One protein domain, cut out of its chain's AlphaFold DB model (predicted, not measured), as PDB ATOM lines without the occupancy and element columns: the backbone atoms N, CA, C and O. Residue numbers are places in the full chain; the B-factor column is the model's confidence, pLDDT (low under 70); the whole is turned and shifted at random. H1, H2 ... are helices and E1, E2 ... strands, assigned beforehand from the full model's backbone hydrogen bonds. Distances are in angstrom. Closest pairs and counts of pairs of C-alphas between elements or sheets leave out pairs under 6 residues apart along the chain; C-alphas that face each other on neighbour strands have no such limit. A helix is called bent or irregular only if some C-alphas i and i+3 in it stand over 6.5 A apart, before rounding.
ATOM      1  N   TYR A   5      41.181   6.337 -33.889       86.69
ATOM      2  CA  TYR A   5      41.957   6.969 -32.830       86.69
ATOM      3  C   TYR A   5      43.296   7.454 -33.380       86.69
ATOM      4  O   TYR A   5      44.062   6.668 -33.940       86.69
ATOM      5  N   LEU A   6      43.569   8.740 -33.193       88.69
ATOM      6  CA  LEU A   6      44.872   9.364 -33.364       88.69
ATOM      7  C   LEU A   6      45.498   9.546 -31.980       88.69
ATOM      8  O   LEU A   6      44.879  10.125 -31.091       88.69
ATOM      9  N   ILE A   7      46.717   9.047 -31.797       91.06
ATOM     10  CA  ILE A   7      47.481   9.248 -30.563       91.06
ATOM     11  C   ILE A   7      48.519  10.334 -30.837       91.06
ATOM     12  O   ILE A   7      49.327  10.199 -31.757       91.06
ATOM     13  N   LEU A   8      48.459  11.423 -30.076       89.50
ATOM     14  CA  LEU A   8      49.366  12.560 -30.185       89.50
ATOM     15  C   LEU A   8      50.337  12.559 -29.006       89.50
ATOM     16  O   LEU A   8      49.909  12.547 -27.853       89.50
ATOM     17  N   ASP A   9      51.628  12.628 -29.317       88.06
ATOM     18  CA  ASP A   9      52.689  12.823 -28.330       88.06
ATOM     19  C   ASP A   9      52.720  14.294 -27.889       88.06
ATOM     20  O   ASP A   9      52.924  15.208 -28.696       88.06
ATOM     21  N   ILE A  10      52.500  14.518 -26.595       86.19
ATOM     22  CA  ILE A  10      52.537  15.835 -25.948       86.19
ATOM     23  C   ILE A  10      53.707  15.970 -24.965       86.19
ATOM     24  O   ILE A  10      53.748  16.947 -24.218       86.19
ATOM     25  N   SER A  11      54.670  15.043 -24.957       84.75
ATOM     26  CA  SER A  11      55.834  15.056 -24.057       84.75
ATOM     27  C   SER A  11      56.623  16.362 -24.162       84.75
ATOM     28  O   SER A  11      56.946  16.988 -23.151       84.75
ATOM     29  N   HIS A  12      56.858  16.835 -25.389       80.94
ATOM     30  CA  HIS A  12      57.550  18.096 -25.635       80.94
ATOM     31  C   HIS A  12      56.764  19.287 -25.085       80.94
ATOM     32  O   HIS A  12      57.311  20.073 -24.317       80.94
ATOM     33  N   ALA A  13      55.469  19.371 -25.405       78.38
ATOM     34  CA  ALA A  13      54.588  20.424 -24.913       78.38
ATOM     35  C   ALA A  13      54.490  20.422 -23.379       78.38
ATOM     36  O   ALA A  13      54.535  21.471 -22.744       78.38
ATOM     37  N   ARG A  14      54.406  19.247 -22.753       76.75
ATOM     38  CA  ARG A  14      54.380  19.121 -21.295       76.75
ATOM     39  C   ARG A  14      55.710  19.546 -20.674       76.75
ATOM     40  O   ARG A  14      55.695  20.174 -19.623       76.75
ATOM     41  N   ALA A  15      56.842  19.231 -21.303       78.06
ATOM     42  CA  ALA A  15      58.167  19.599 -20.812       78.06
ATOM     43  C   ALA A  15      58.447  21.106 -20.939       78.06
ATOM     44  O   ALA A  15      58.936  21.706 -19.984       78.06
ATOM     45  N   THR A  16      58.118  21.726 -22.078       72.44
ATOM     46  CA  THR A  16      58.379  23.155 -22.325       72.44
ATOM     47  C   THR A  16      57.376  24.062 -21.628       72.44
ATOM     48  O   THR A  16      57.755  25.098 -21.084       72.44
ATOM     49  N   GLU A  17      56.105  23.661 -21.582       69.56
ATOM     50  CA  GLU A  17      55.045  24.464 -20.976       69.56
ATOM     51  C   GLU A  17      54.842  24.133 -19.480       69.56
ATOM     52  O   GLU A  17      54.045  24.786 -18.812       69.56
ATOM     53  N   ASN A  18      55.607  23.197 -18.893       59.28
ATOM     54  CA  ASN A  18      55.564  22.900 -17.448       59.28
ATOM     55  C   ASN A  18      55.893  24.132 -16.588       59.28
ATOM     56  O   ASN A  18      55.377  24.293 -15.481       59.28
ATOM     57  N   HIS A  19      56.746  25.021 -17.107       56.59
ATOM     58  CA  HIS A  19      57.091  26.300 -16.481       56.59
ATOM     59  C   HIS A  19      55.913  27.292 -16.480       56.59
ATOM     60  O   HIS A  19      55.886  28.218 -15.675       56.59
ATOM     61  N   LEU A  20      54.918  27.070 -17.343       58.06
ATOM     62  CA  LEU A  20      53.716  27.888 -17.506       58.06
ATOM     63  C   LEU A  20      52.523  27.331 -16.712       58.06
ATOM     64  O   LEU A  20      51.440  27.910 -16.739       58.06
ATOM     65  N   ASN A  21      52.726  26.271 -15.915       58.03
ATOM     66  CA  ASN A  21      51.753  25.829 -14.912       58.03
ATOM     67  C   ASN A  21      51.367  26.950 -13.939       58.03
ATOM     68  O   ASN A  21      50.252  26.934 -13.431       58.03
ATOM     69  N   GLY A  22      52.254  27.924 -13.694       59.94
ATOM     70  CA  GLY A  22      51.917  29.130 -12.934       59.94
ATOM     71  C   GLY A  22      50.805  29.930 -13.613       59.94
ATOM     72  O   GLY A  22      49.792  30.218 -12.982       59.94
ATOM     73  N   SER A  23      50.947  30.186 -14.917       67.25
ATOM     74  CA  SER A  23      49.907  30.822 -15.723       67.25
ATOM     75  C   SER A  23      48.650  29.970 -15.779       67.25
ATOM     76  O   SER A  23      47.593  30.527 -15.633       67.25
ATOM     77  N   LEU A  24      48.692  28.640 -15.877       72.06
ATOM     78  CA  LEU A  24      47.460  27.821 -15.855       72.06
ATOM     79  C   LEU A  24      46.767  27.796 -14.482       72.06
ATOM     80  O   LEU A  24      45.536  27.817 -14.388       72.06
ATOM     81  N   ALA A  25      47.557  27.784 -13.407       71.00
ATOM     82  CA  ALA A  25      47.074  27.777 -12.032       71.00
ATOM     83  C   ALA A  25      46.343  29.075 -11.672       71.00
ATOM     84  O   ALA A  25      45.297  29.001 -11.024       71.00
ATOM     85  N   THR A  26      46.803  30.231 -12.163       70.00
ATOM     86  CA  THR A  26      46.098  31.524 -12.035       70.00
ATOM     87  C   THR A  26      44.667  31.458 -12.592       70.00
ATOM     88  O   THR A  26      43.781  32.184 -12.150       70.00
ATOM     89  N   TYR A  27      44.400  30.508 -13.492       66.38
ATOM     90  CA  TYR A  27      43.138  30.370 -14.212       66.38
ATOM     91  C   TYR A  27      42.369  29.207 -13.636       66.38
ATOM     92  O   TYR A  27      41.218  28.984 -14.002       66.38
ATOM     93  N   ASN A  28      42.959  28.450 -12.713       73.06
ATOM     94  CA  ASN A  28      42.385  27.207 -12.242       73.06
ATOM     95  C   ASN A  28      41.911  26.372 -13.457       73.06
ATOM     96  O   ASN A  28      40.760  25.929 -13.529       73.06
ATOM     97  N   LEU A  29      42.789  26.309 -14.468       76.88
ATOM     98  CA  LEU A  29      42.640  25.564 -15.709       76.88
ATOM     99  C   LEU A  29      43.648  24.421 -15.657       76.88
ATOM    100  O   LEU A  29      44.839  24.652 -15.447       76.88
ATOM    101  N   LYS A  30      43.197  23.178 -15.830       82.44
ATOM    102  CA  LYS A  30      44.139  22.060 -15.910       82.44
ATOM    103  C   LYS A  30      44.747  22.022 -17.305       82.44
ATOM    104  O   LYS A  30      44.079  22.311 -18.294       82.44
ATOM    105  N   PHE A  31      45.994  21.571 -17.398       81.56
ATOM    106  CA  PHE A  31      46.658  21.370 -18.687       81.56
ATOM    107  C   PHE A  31      45.859  20.439 -19.619       81.56
ATOM    108  O   PHE A  31      45.774  20.687 -20.813       81.56
ATOM    109  N   THR A  32      45.200  19.415 -19.070       81.88
ATOM    110  CA  THR A  32      44.308  18.509 -19.818       81.88
ATOM    111  C   THR A  32      43.104  19.217 -20.431       81.88
ATOM    112  O   THR A  32      42.701  18.892 -21.548       81.88
ATOM    113  N   ASP A  33      42.548  20.198 -19.723       83.31
ATOM    114  CA  ASP A  33      41.410  20.978 -20.204       83.31
ATOM    115  C   ASP A  33      41.877  21.905 -21.335       83.31
ATOM    116  O   ASP A  33      41.235  21.979 -22.380       83.31
ATOM    117  N   LEU A  34      43.060  22.517 -21.184       85.00
ATOM    118  CA  LEU A  34      43.699  23.300 -22.245       85.00
ATOM    119  C   LEU A  34      43.973  22.469 -23.503       85.00
ATOM    120  O   LEU A  34      43.668  22.920 -24.605       85.00
ATOM    121  N   LEU A  35      44.517  21.260 -23.356       85.62
ATOM    122  CA  LEU A  35      44.766  20.341 -24.471       85.62
ATOM    123  C   LEU A  35      43.474  20.009 -25.222       85.62
ATOM    124  O   LEU A  35      43.432  20.104 -26.446       85.62
ATOM    125  N   THR A  36      42.421  19.672 -24.475       85.75
ATOM    126  CA  THR A  36      41.101  19.342 -25.027       85.75
ATOM    127  C   THR A  36      40.542  20.504 -25.833       85.75
ATOM    128  O   THR A  36      40.234  20.350 -27.013       85.75
ATOM    129  N   MET A  37      40.513  21.695 -25.234       82.06
ATOM    130  CA  MET A  37      40.068  22.919 -25.899       82.06
ATOM    131  C   MET A  37      40.879  23.235 -27.156       82.06
ATOM    132  O   MET A  37      40.306  23.587 -28.181       82.06
ATOM    133  N   THR A  38      42.204  23.087 -27.091       84.25
ATOM    134  CA  THR A  38      43.109  23.377 -28.212       84.25
ATOM    135  C   THR A  38      42.798  22.481 -29.408       84.25
ATOM    136  O   THR A  38      42.648  22.973 -30.526       84.25
ATOM    137  N   VAL A  39      42.667  21.171 -29.180       83.75
ATOM    138  CA  VAL A  39      42.384  20.194 -30.239       83.75
ATOM    139  C   VAL A  39      40.995  20.418 -30.835       83.75
ATOM    140  O   VAL A  39      40.870  20.479 -32.057       83.75
ATOM    141  N   GLU A  40      39.974  20.592 -29.994       79.00
ATOM    142  CA  GLU A  40      38.586  20.765 -30.443       79.00
ATOM    143  C   GLU A  40      38.371  22.084 -31.198       79.00
ATOM    144  O   GLU A  40      37.731  22.107 -32.250       79.00
ATOM    145  N   ALA A  41      38.930  23.192 -30.707       74.94
ATOM    146  CA  ALA A  41      38.769  24.499 -31.342       74.94
ATOM    147  C   ALA A  41      39.457  24.587 -32.710       74.94
ATOM    148  O   ALA A  41      39.001  25.329 -33.579       74.94
ATOM    149  N   LEU A  42      40.526  23.816 -32.913       69.56
ATOM    150  CA  LEU A  42      41.289  23.801 -34.160       69.56
ATOM    151  C   LEU A  42      40.860  22.692 -35.108       69.56
ATOM    152  O   LEU A  42      41.416  22.600 -36.195       69.56
ATOM    153  N   THR A  43      39.870  21.868 -34.748       66.12
ATOM    154  CA  THR A  43      39.309  20.925 -35.719       66.12
ATOM    155  C   THR A  43      38.181  21.478 -36.547       66.12
ATOM    156  O   THR A  43      37.935  20.999 -37.648       66.12
ATOM    157  N   ASN A  44      37.485  22.481 -36.037       60.28
ATOM    158  CA  ASN A  44      36.291  22.992 -36.683       60.28
ATOM    159  C   ASN A  44      36.640  23.975 -37.828       60.28
ATOM    160  O   ASN A  44      35.990  24.995 -38.028       60.28
ATOM    161  N   LEU A  45      37.730  23.696 -38.556       54.34
ATOM    162  CA  LEU A  45      38.293  24.548 -39.607       54.34
ATOM    163  C   LEU A  45      37.351  24.650 -40.815       54.34
ATOM    164  O   LEU A  45      37.304  25.694 -41.457       54.34
ATOM    165  N   GLU A  46      36.568  23.610 -41.113       49.31
ATOM    166  CA  GLU A  46      35.674  23.624 -42.279       49.31
ATOM    167  C   GLU A  46      34.485  24.585 -42.104       49.31
ATOM    168  O   GLU A  46      34.181  25.328 -43.036       49.31
ATOM    169  N   ASP A  47      33.897  24.674 -40.904       50.66
ATOM    170  CA  ASP A  47      32.819  25.629 -40.584       50.66
ATOM    171  C   ASP A  47      33.321  27.084 -40.461       50.66
ATOM    172  O   ASP A  47      32.570  28.038 -40.698       50.66
ATOM    173  N   TYR A  48      34.589  27.276 -40.075       49.38
ATOM    174  CA  TYR A  48      35.137  28.601 -39.754       49.38
ATOM    175  C   TYR A  48      35.875  29.292 -40.904       49.38
ATOM    176  O   TYR A  48      35.963  30.516 -40.887       49.38
ATOM    177  N   TYR A  49      36.371  28.559 -41.907       46.41
ATOM    178  CA  TYR A  49      37.028  29.144 -43.089       46.41
ATOM    179  C   TYR A  49      36.098  29.305 -44.301       46.41
ATOM    180  O   TYR A  49      36.456  30.000 -45.250       46.41
ATOM    181  N   THR A  50      34.905  28.697 -44.287       49.78
ATOM    182  CA  THR A  50      33.882  28.891 -45.336       49.78
ATOM    183  C   THR A  50      33.116  30.207 -45.194       49.78
ATOM    184  O   THR A  50      32.565  30.693 -46.179       49.78
ATOM    185  N   ASN A  51      33.116  30.813 -44.002       45.31
ATOM    186  CA  ASN A  51      32.496  32.106 -43.729       45.31
ATOM    187  C   ASN A  51      33.592  33.156 -43.493       45.31
ATOM    188  O   ASN A  51      34.255  33.145 -42.466       45.31
ATOM    189  N   ASP A  52      33.774  33.999 -44.505       39.19
ATOM    190  CA  ASP A  52      34.692  35.130 -44.681       39.19
ATOM    191  C   ASP A  52      35.311  35.832 -43.436       39.19
ATOM    192  O   ASP A  52      34.709  35.946 -42.371       39.19
ATOM    193  N   GLU A  53      36.493  36.422 -43.674       43.53
ATOM    194  CA  GLU A  53      37.347  37.273 -42.813       43.53
ATOM    195  C   GLU A  53      38.283  36.613 -41.774       43.53
ATOM    196  O   GLU A  53      37.960  36.451 -40.603       43.53
ATOM    197  N   LYS A  54      39.542  36.386 -42.193       52.12
ATOM    198  CA  LYS A  54      40.787  36.456 -41.383       52.12
ATOM    199  C   LYS A  54      40.667  36.041 -39.906       52.12
ATOM    200  O   LYS A  54      41.136  36.757 -39.017       52.12
ATOM    201  N   VAL A  55      40.100  34.873 -39.628       55.91
ATOM    202  CA  VAL A  55      40.136  34.335 -38.271       55.91
ATOM    203  C   VAL A  55      41.579  33.916 -37.990       55.91
ATOM    204  O   VAL A  55      42.101  32.985 -38.597       55.91
ATOM    205  N   THR A  56      42.266  34.665 -37.129       67.94
ATOM    206  CA  THR A  56      43.619  34.310 -36.686       67.94
ATOM    207  C   THR A  56      43.542  33.119 -35.734       67.94
ATOM    208  O   THR A  56      42.558  32.981 -35.004       67.94
ATOM    209  N   ASP A  57      44.590  32.294 -35.675       67.62
ATOM    210  CA  ASP A  57      44.650  31.162 -34.736       67.62
ATOM    211  C   ASP A  57      44.379  31.619 -33.285       67.62
ATOM    212  O   ASP A  57      43.697  30.941 -32.517       67.62
ATOM    213  N   TYR A  58      44.832  32.831 -32.935       69.44
ATOM    214  CA  TYR A  58      44.502  33.487 -31.668       69.44
ATOM    215  C   TYR A  58      42.997  33.713 -31.503       69.44
ATOM    216  O   TYR A  58      42.455  33.392 -30.451       69.44
ATOM    217  N   GLY A  59      42.305  34.239 -32.515       71.38
ATOM    218  CA  GLY A  59      40.860  34.478 -32.466       71.38
ATOM    219  C   GLY A  59      40.042  33.213 -32.181       71.38
ATOM    220  O   GLY A  59      39.074  33.278 -31.421       71.38
ATOM    221  N   LEU A  60      40.454  32.058 -32.721       72.25
ATOM    222  CA  LEU A  60      39.838  30.760 -32.408       72.25
ATOM    223  C   LEU A  60      40.065  30.363 -30.943       72.25
ATOM    224  O   LEU A  60      39.115  29.989 -30.253       72.25
ATOM    225  N   MET A  61      41.296  30.510 -30.444       77.44
ATOM    226  CA  MET A  61      41.629  30.203 -29.047       77.44
ATOM    227  C   MET A  61      40.900  31.115 -28.057       77.44
ATOM    228  O   MET A  61      40.317  30.619 -27.094       77.44
ATOM    229  N   TYR A  62      40.838  32.424 -28.328       76.38
ATOM    230  CA  TYR A  62      40.099  33.389 -27.507       76.38
ATOM    231  C   TYR A  62      38.621  33.006 -27.386       76.38
ATOM    232  O   TYR A  62      38.058  33.055 -26.294       76.38
ATOM    233  N   ARG A  63      37.986  32.585 -28.488       73.75
ATOM    234  CA  ARG A  63      36.583  32.142 -28.473       73.75
ATOM    235  C   ARG A  63      36.389  30.863 -27.663       73.75
ATOM    236  O   ARG A  63      35.436  30.791 -26.891       73.75
ATOM    237  N   CYS A  64      37.272  29.878 -27.817       76.25
ATOM    238  CA  CYS A  64      37.189  28.626 -27.063       76.25
ATOM    239  C   CYS A  64      37.355  28.859 -25.555       76.25
ATOM    240  O   CYS A  64      36.544  28.385 -24.760       76.25
ATOM    241  N   LEU A  65      38.340  29.673 -25.168       75.56
ATOM    242  CA  LEU A  65      38.549  30.058 -23.774       75.56
ATOM    243  C   LEU A  65      37.359  30.837 -23.219       75.56
ATOM    244  O   LEU A  65      36.930  30.564 -22.104       75.56
ATOM    245  N   ASN A  66      36.757  31.735 -24.002       75.00
ATOM    246  CA  ASN A  66      35.556  32.440 -23.566       75.00
ATOM    247  C   ASN A  66      34.376  31.481 -23.315       75.00
ATOM    248  O   ASN A  66      33.721  31.570 -22.283       75.00
ATOM    249  N   GLN A  67      34.158  30.493 -24.190       74.94
ATOM    250  CA  GLN A  67      33.137  29.458 -23.969       74.94
ATOM    251  C   GLN A  67      33.427  28.602 -22.730       74.94
ATOM    252  O   GLN A  67      32.507  28.213 -22.007       74.94
ATOM    253  N   TYR A  68      34.697  28.284 -22.474       74.31
ATOM    254  CA  TYR A  68      35.102  27.593 -21.255       74.31
ATOM    255  C   TYR A  68      34.818  28.444 -20.015       74.31
ATOM    256  O   TYR A  68      34.270  27.928 -19.039       74.31
ATOM    257  N   ASN A  69      35.112  29.742 -20.070       72.69
ATOM    258  CA  ASN A  69      34.845  30.695 -18.994       72.69
ATOM    259  C   ASN A  69      33.349  30.804 -18.696       72.69
ATOM    260  O   ASN A  69      32.959  30.691 -17.533       72.69
ATOM    261  N   ASP A  70      32.517  30.915 -19.735       73.38
ATOM    262  CA  ASP A  70      31.056  30.937 -19.619       73.38
ATOM    263  C   ASP A  70      30.535  29.672 -18.920       73.38
ATOM    264  O   ASP A  70      29.726  29.739 -17.991       73.38
ATOM    265  N   ARG A  71      31.048  28.496 -19.312       73.50
ATOM    266  CA  ARG A  71      30.674  27.200 -18.714       73.50
ATOM    267  C   ARG A  71      31.110  27.074 -17.255       73.50
ATOM    268  O   ARG A  71      30.404  26.447 -16.468       73.50
ATOM    269  N   HIS A  72      32.244  27.667 -16.891       72.19
ATOM    270  CA  HIS A  72      32.814  27.578 -15.544       72.19
ATOM    271  C   HIS A  72      32.504  28.795 -14.659       72.19
ATOM    272  O   HIS A  72      32.922  28.805 -13.502       72.19
ATOM    273  N   ARG A  73      31.735  29.776 -15.161       65.56
ATOM    274  CA  ARG A  73      31.340  31.024 -14.477       65.56
ATOM    275  C   ARG A  73      32.526  31.804 -13.905       65.56
ATOM    276  O   ARG A  73      32.535  32.146 -12.723       65.56
ATOM    277  N   LYS A  74      33.539  32.061 -14.730       67.81
ATOM    278  CA  LYS A  74      34.728  32.822 -14.324       67.81
ATOM    279  C   LYS A  74      34.920  34.049 -15.213       67.81
ATOM    280  O   LYS A  74      34.822  33.944 -16.429       67.81
ATOM    281  N   GLU A  75      35.217  35.190 -14.600       58.78
ATOM    282  CA  GLU A  75      35.561  36.438 -15.290       58.78
ATOM    283  C   GLU A  75      37.085  36.607 -15.261       58.78
ATOM    284  O   GLU A  75      37.671  36.744 -14.188       58.78
ATOM    285  N   TYR A  76      37.736  36.563 -16.426       66.19
ATOM    286  CA  TYR A  76      39.185  36.761 -16.555       66.19
ATOM    287  C   TYR A  76      39.501  38.051 -17.297       66.19
ATOM    288  O   TYR A  76      38.680  38.555 -18.066       66.19
ATOM    289  N   THR A  77      40.711  38.568 -17.093       65.81
ATOM    290  CA  THR A  77      41.187  39.748 -17.817       65.81
ATOM    291  C   THR A  77      41.614  39.395 -19.251       65.81
ATOM    292  O   THR A  77      41.829  38.235 -19.603       65.81
ATOM    293  N   PHE A  78      41.727  40.395 -20.128       65.06
ATOM    294  CA  PHE A  78      42.180  40.180 -21.511       65.06
ATOM    295  C   PHE A  78      43.653  39.763 -21.615       65.06
ATOM    296  O   PHE A  78      43.998  38.969 -22.492       65.06
ATOM    297  N   GLU A  79      44.501  40.319 -20.746       65.81
ATOM    298  CA  GLU A  79      45.919  39.960 -20.626       65.81
ATOM    299  C   GLU A  79      46.048  38.502 -20.220       65.81
ATOM    300  O   GLU A  79      46.806  37.744 -20.822       65.81
ATOM    301  N   ASP A  80      45.179  38.093 -19.302       66.75
ATOM    302  CA  ASP A  80      45.140  36.730 -18.863       66.75
ATOM    303  C   ASP A  80      44.864  35.757 -20.046       66.75
ATOM    304  O   ASP A  80      45.609  34.835 -20.401       66.75
ATOM    305  N   ILE A  81      43.781  35.997 -20.770       72.88
ATOM    306  CA  ILE A  81      43.401  35.110 -21.874       72.88
ATOM    307  C   ILE A  81      44.500  35.054 -22.965       72.88
ATOM    308  O   ILE A  81      44.639  34.034 -23.643       72.88
ATOM    309  N   HIS A  82      45.335  36.093 -23.099       77.06
ATOM    310  CA  HIS A  82      46.450  36.121 -24.049       77.06
ATOM    311  C   HIS A  82      47.542  35.081 -23.765       77.06
ATOM    312  O   HIS A  82      47.993  34.391 -24.690       77.06
ATOM    313  N   ASP A  83      47.951  34.938 -22.506       75.31
ATOM    314  CA  ASP A  83      48.996  33.991 -22.112       75.31
ATOM    315  C   ASP A  83      48.546  32.552 -22.364       75.31
ATOM    316  O   ASP A  83      49.264  31.761 -22.982       75.31
ATOM    317  N   ILE A  84      47.310  32.227 -21.979       79.19
ATOM    318  CA  ILE A  84      46.738  30.895 -22.199       79.19
ATOM    319  C   ILE A  84      46.567  30.596 -23.692       79.19
ATOM    320  O   ILE A  84      46.906  29.496 -24.134       79.19
ATOM    321  N   CYS A  85      46.119  31.571 -24.491       79.12
ATOM    322  CA  CYS A  85      46.088  31.453 -25.951       79.12
ATOM    323  C   CYS A  85      47.479  31.160 -26.527       79.12
ATOM    324  O   CYS A  85      47.621  30.317 -27.409       79.12
ATOM    325  N   THR A  86      48.517  31.831 -26.028       81.25
ATOM    326  CA  THR A  86      49.894  31.630 -26.496       81.25
ATOM    327  C   THR A  86      50.371  30.205 -26.220       81.25
ATOM    328  O   THR A  86      50.956  29.574 -27.104       81.25
ATOM    329  N   ILE A  87      50.075  29.672 -25.031       81.12
ATOM    330  CA  ILE A  87      50.381  28.282 -24.655       81.12
ATOM    331  C   ILE A  87      49.632  27.312 -25.576       81.12
ATOM    332  O   ILE A  87      50.254  26.453 -26.202       81.12
ATOM    333  N   ALA A  88      48.316  27.486 -25.731       82.19
ATOM    334  CA  ALA A  88      47.483  26.653 -26.603       82.19
ATOM    335  C   ALA A  88      48.022  26.595 -28.040       82.19
ATOM    336  O   ALA A  88      48.134  25.527 -28.640       82.19
ATOM    337  N   LEU A  89      48.441  27.736 -28.591       80.19
ATOM    338  CA  LEU A  89      48.980  27.802 -29.949       80.19
ATOM    339  C   LEU A  89      50.330  27.104 -30.103       80.19
ATOM    340  O   LEU A  89      50.600  26.527 -31.157       80.19
ATOM    341  N   ARG A  90      51.191  27.136 -29.082       81.62
ATOM    342  CA  ARG A  90      52.460  26.387 -29.096       81.62
ATOM    343  C   ARG A  90      52.217  24.885 -29.067       81.62
ATOM    344  O   ARG A  90      52.820  24.156 -29.860       81.62
ATOM    345  N   ILE A  91      51.294  24.440 -28.216       83.31
ATOM    346  CA  ILE A  91      50.837  23.048 -28.168       83.31
ATOM    347  C   ILE A  91      50.330  22.634 -29.550       83.31
ATOM    348  O   ILE A  91      50.812  21.650 -30.106       83.31
ATOM    349  N   TYR A  92      49.422  23.414 -30.143       81.31
ATOM    350  CA  TYR A  92      48.869  23.109 -31.458       81.31
ATOM    351  C   TYR A  92      49.939  22.974 -32.535       81.31
ATOM    352  O   TYR A  92      49.961  21.982 -33.256       81.31
ATOM    353  N   LYS A  93      50.862  23.937 -32.630       80.69
ATOM    354  CA  LYS A  93      51.953  23.891 -33.617       80.69
ATOM    355  C   LYS A  93      52.807  22.632 -33.489       80.69
ATOM    356  O   LYS A  93      53.327  22.159 -34.494       80.69
ATOM    357  N   THR A  94      52.924  22.092 -32.278       83.31
ATOM    358  CA  THR A  94      53.656  20.850 -32.009       83.31
ATOM    359  C   THR A  94      52.901  19.630 -32.542       83.31
ATOM    360  O   THR A  94      53.497  18.781 -33.198       83.31
ATOM    361  N   ILE A  95      51.587  19.552 -32.316       84.56
ATOM    362  CA  ILE A  95      50.772  18.375 -32.672       84.56
ATOM    363  C   ILE A  95      50.196  18.422 -34.100       84.56
ATOM    364  O   ILE A  95      49.862  17.381 -34.670       84.56
ATOM    365  N   TYR A  96      50.095  19.605 -34.710       84.06
ATOM    366  CA  TYR A  96      49.457  19.813 -36.014       84.06
ATOM    367  C   TYR A  96      50.062  18.985 -37.161       84.06
ATOM    368  O   TYR A  96      49.290  18.416 -37.934       84.06
ATOM    369  N   PRO A  97      51.396  18.829 -37.291       83.44
ATOM    370  CA  PRO A  97      51.968  17.987 -38.342       83.44
ATOM    371  C   PRO A  97      51.487  16.530 -38.282       83.44
ATOM    372  O   PRO A  97      51.251  15.917 -39.326       83.44
ATOM    373  N   ALA A  98      51.295  15.982 -37.077       86.12
ATOM    374  CA  ALA A  98      50.785  14.626 -36.890       86.12
ATOM    375  C   ALA A  98      49.307  14.526 -37.298       86.12
ATOM    376  O   ALA A  98      48.936  13.617 -38.039       86.12
ATOM    377  N   ILE A  99      48.493  15.509 -36.898       84.94
ATOM    378  CA  ILE A  99      47.084  15.626 -37.303       84.94
ATOM    379  C   ILE A  99      46.960  15.717 -38.830       84.94
ATOM    380  O   ILE A  99      46.205  14.958 -39.433       84.94
ATOM    381  N   GLY A 100      47.733  16.600 -39.468       82.06
ATOM    382  CA  GLY A 100      47.716  16.789 -40.919       82.06
ATOM    383  C   GLY A 100      48.159  15.540 -41.684       82.06
ATOM    384  O   GLY A 100      47.517  15.153 -42.660       82.06
ATOM    385  N   THR A 101      49.208  14.862 -41.210       85.06
ATOM    386  CA  THR A 101      49.671  13.591 -41.792       85.06
ATOM    387  C   THR A 101      48.600  12.504 -41.683       85.06
ATOM    388  O   THR A 101      48.369  11.766 -42.642       85.06
ATOM    389  N   PHE A 102      47.914  12.417 -40.538       86.62
ATOM    390  CA  PHE A 102      46.827  11.460 -40.341       86.62
ATOM    391  C   PHE A 102      45.628  11.775 -41.242       86.62
ATOM    392  O   PHE A 102      45.104  10.869 -41.881       86.62
ATOM    393  N   PHE A 103      45.255  13.052 -41.373       84.12
ATOM    394  CA  PHE A 103      44.157  13.499 -42.235       84.12
ATOM    395  C   PHE A 103      44.372  13.132 -43.710       84.12
ATOM    396  O   PHE A 103      43.443  12.688 -44.381       84.12
ATOM    397  N   GLN A 104      45.604  13.261 -44.215       82.19
ATOM    398  CA  GLN A 104      45.945  12.879 -45.593       82.19
ATOM    399  C   GLN A 104      45.718  11.388 -45.880       82.19
ATOM    400  O   GLN A 104      45.441  11.017 -47.019       82.19
ATOM    401  N   GLN A 105      45.837  10.535 -44.861       84.69
ATOM    402  CA  GLN A 105      45.596   9.093 -44.971       84.69
ATOM    403  C   GLN A 105      44.134   8.738 -44.675       84.69
ATOM    404  O   GLN A 105      43.567   7.827 -45.277       84.69
ATOM    405  N   TYR A 106      43.527   9.467 -43.740       82.88
ATOM    406  CA  TYR A 106      42.208   9.220 -43.188       82.88
ATOM    407  C   TYR A 106      41.507  10.553 -42.951       82.88
ATOM    408  O   TYR A 106      41.685  11.171 -41.907       82.88
ATOM    409  N   THR A 107      40.673  10.980 -43.894       82.75
ATOM    410  CA  THR A 107      39.887  12.203 -43.722       82.75
ATOM    411  C   THR A 107      38.918  12.073 -42.540       82.75
ATOM    412  O   THR A 107      38.342  11.004 -42.305       82.75
ATOM    413  N   PHE A 108      38.759  13.164 -41.789       82.62
ATOM    414  CA  PHE A 108      37.838  13.309 -40.659       82.62
ATOM    415  C   PHE A 108      37.332  14.752 -40.592       82.62
ATOM    416  O   PHE A 108      38.004  15.674 -41.043       82.62
ATOM    417  N   SER A 109      36.155  14.948 -40.021       76.44
ATOM    418  CA  SER A 109      35.498  16.251 -39.864       76.44
ATOM    419  C   SER A 109      35.698  16.857 -38.476       76.44
ATOM    420  O   SER A 109      35.604  18.069 -38.299       76.44
ATOM    421  N   ARG A 110      35.973  16.021 -37.468       80.94
ATOM    422  CA  ARG A 110      36.080  16.457 -36.075       80.94
ATOM    423  C   ARG A 110      37.114  15.646 -35.301       80.94
ATOM    424  O   ARG A 110      37.318  14.466 -35.566       80.94
ATOM    425  N   LEU A 111      37.737  16.293 -34.318       84.69
ATOM    426  CA  LEU A 111      38.650  15.697 -33.361       84.69
ATOM    427  C   LEU A 111      38.058  15.930 -31.978       84.69
ATOM    428  O   LEU A 111      37.650  17.041 -31.640       84.69
ATOM    429  N   ILE A 112      37.984  14.865 -31.197       86.44
ATOM    430  CA  ILE A 112      37.485  14.898 -29.826       86.44
ATOM    431  C   ILE A 112      38.548  14.250 -28.960       86.44
ATOM    432  O   ILE A 112      38.951  13.117 -29.216       86.44
ATOM    433  N   VAL A 113      39.028  14.952 -27.938       88.31
ATOM    434  CA  VAL A 113      39.960  14.338 -26.990       88.31
ATOM    435  C   VAL A 113      39.183  13.350 -26.124       88.31
ATOM    436  O   VAL A 113      38.319  13.739 -25.344       88.31
ATOM    437  N   SER A 114      39.495  12.065 -26.271       89.00
ATOM    438  CA  SER A 114      38.842  10.967 -25.551       89.00
ATOM    439  C   SER A 114      39.504  10.731 -24.192       89.00
ATOM    440  O   SER A 114      38.833  10.591 -23.170       89.00
ATOM    441  N   GLN A 115      40.840  10.745 -24.158       86.94
ATOM    442  CA  GLN A 115      41.614  10.560 -22.931       86.94
ATOM    443  C   GLN A 115      43.012  11.183 -23.033       86.94
ATOM    444  O   GLN A 115      43.596  11.279 -24.113       86.94
ATOM    445  N   CYS A 116      43.571  11.562 -21.884       85.25
ATOM    446  CA  CYS A 116      44.963  11.987 -21.740       85.25
ATOM    447  C   CYS A 116      45.643  11.072 -20.714       85.25
ATOM    448  O   CYS A 116      45.272  11.079 -19.538       85.25
ATOM    449  N   LEU A 117      46.609  10.268 -21.163       85.62
ATOM    450  CA  LEU A 117      47.326   9.292 -20.342       85.62
ATOM    451  C   LEU A 117      48.822   9.601 -20.391       85.62
ATOM    452  O   LEU A 117      49.500   9.279 -21.359       85.62
ATOM    453  N   GLY A 118      49.338  10.234 -19.338       85.19
ATOM    454  CA  GLY A 118      50.735  10.670 -19.316       85.19
ATOM    455  C   GLY A 118      51.018  11.655 -20.451       85.19
ATOM    456  O   GLY A 118      50.425  12.734 -20.486       85.19
ATOM    457  N   ASP A 119      51.902  11.272 -21.367       86.69
ATOM    458  CA  ASP A 119      52.300  12.089 -22.520       86.69
ATOM    459  C   ASP A 119      51.554  11.738 -23.811       86.69
ATOM    460  O   ASP A 119      51.814  12.341 -24.849       86.69
ATOM    461  N   ASP A 120      50.581  10.830 -23.734       88.56
ATOM    462  CA  ASP A 120      49.759  10.434 -24.869       88.56
ATOM    463  C   ASP A 120      48.373  11.080 -24.781       88.56
ATOM    464  O   ASP A 120      47.626  10.915 -23.804       88.56
ATOM    465  N   LEU A 121      47.996  11.797 -25.837       90.12
ATOM    466  CA  LEU A 121      46.660  12.347 -26.024       90.12
ATOM    467  C   LEU A 121      45.912  11.518 -27.069       90.12
ATOM    468  O   LEU A 121      46.285  11.488 -28.239       90.12
ATOM    469  N   TYR A 122      44.845  10.847 -26.649       91.19
ATOM    470  CA  TYR A 122      44.029  10.011 -27.521       91.19
ATOM    471  C   TYR A 122      42.876  10.836 -28.062       91.19
ATOM    472  O   TYR A 122      42.056  11.364 -27.304       91.19
ATOM    473  N   VAL A 123      42.808  10.910 -29.379       89.88
ATOM    474  CA  VAL A 123      41.885  11.772 -30.097       89.88
ATOM    475  C   VAL A 123      41.028  10.925 -31.023       89.88
ATOM    476  O   VAL A 123      41.537  10.200 -31.873       89.88
ATOM    477  N   GLU A 124      39.718  11.009 -30.846       90.12
ATOM    478  CA  GLU A 124      38.731  10.414 -31.737       90.12
ATOM    479  C   GLU A 124      38.572  11.291 -32.974       90.12
ATOM    480  O   GLU A 124      38.223  12.466 -32.874       90.12
ATOM    481  N   CYS A 125      38.842  10.707 -34.136       86.25
ATOM    482  CA  CYS A 125      38.659  11.304 -35.447       86.25
ATOM    483  C   CYS A 125      37.303  10.852 -36.006       86.25
ATOM    484  O   CYS A 125      37.135   9.672 -36.342       86.25
ATOM    485  N   CYS A 126      36.359  11.790 -36.089       81.31
ATOM    486  CA  CYS A 126      34.971  11.572 -36.502       81.31
ATOM    487  C   CYS A 126      34.690  12.139 -37.893       81.31
ATOM    488  O   CYS A 126      35.086  13.297 -38.163       81.31
TER     489      CYS A 126
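This is residues 5 to 126 of the 126 residues of an uncharacterized protein of Leeuwenhoekiella sp (UniProt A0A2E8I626). Helix H2 lies in the middle, between a small sheet of three strands on one side and helices H4 and H5a on the other. H5, long and bent, crosses H2 with its arm H5a, has H1 running side by side with that arm, and reaches the sheet with its arm H5b; residues 49 to 56, of which 49 belongs to the short H3, stick out. The printed part has 122 residues, with five named helices and three named strands in the order E1 H1 H2 H3 H4 H5 E2 E3; it is mostly helix, and the sheet runs E1 - E3 - E2, antiparallel throughout. It is compact, with a radius of gyration of the C-alphas of 14.2 A and spans of 40 by 38 by 22 A.

Find C-alpha 5 at (41.957, 6.969, -32.830), where E1 begins, residues 5 to 9, 13.0 A long. H1, residues 11 to 26, measures 22.6 A and is only just irregular: C-alphas 19 and 22 are 6.9 A apart, and there is a kink of 77 degrees near residue 19. Next come H2, residues 31 to 41, 15.2 A; H3, residues 45 to 49; and H4, residues 57 to 72, 22.8 A. From C-alpha 78 at (42.180, 40.180, -21.511) H5 runs to residue 105, assigned as one helix by its hydrogen bonds but bent, with C-alphas 94 and 97 7.2 A apart; its arms are H5a, residues 78 to 94, 24.8 A, and H5b, residues 97 to 105, 12.8 A. E2, residues 111 to 117, spans 16.9 A, and E3, residues 120 to 125, 15.4 A, ends at C-alpha 125 at (38.659, 11.304, -35.447).

Start at the hub, H5, which touches three helices. H5a touches H1 at a shallow tilt of 11 degrees, opposite ways, closest at the C-alphas of Ala 13 and Ile 91, 5.6 A. With residues 88 to 92 alone it touches H2, about perpendicular at 78 degrees, closest at the C-alphas of Thr 38 and Ala 88, 5.7 A. H4 touches H5a at a steep tilt of 62 degrees, closest at the C-alphas of Met 61 and Cys 85, 5.6 A. H3 is apart from H2 and H4. H2 and H5b on one face of the sheet make two layers, helices and sheet; H2 runs along the strands at a height over the sheet of 8.8 A. Across E1 and E3 look for N 6 and O 123, 2.8 A; across the hairpin E2 and E3, N 114 and O 122, 2.8 A. Every O i to N i+4 pair is within hydrogen-bond range in H2, H3, H4 and H5a, but 7 of 12 in H1 and 4 of 5 in H5b.

The C-alphas farthest apart, those of Glu 75 and Gln 105, are 41.6 A apart. The printed part has no cut and no long link. Look for pLDDT under 70 at residues 17 to 23, 27, 42 to 58 and 73 to 80.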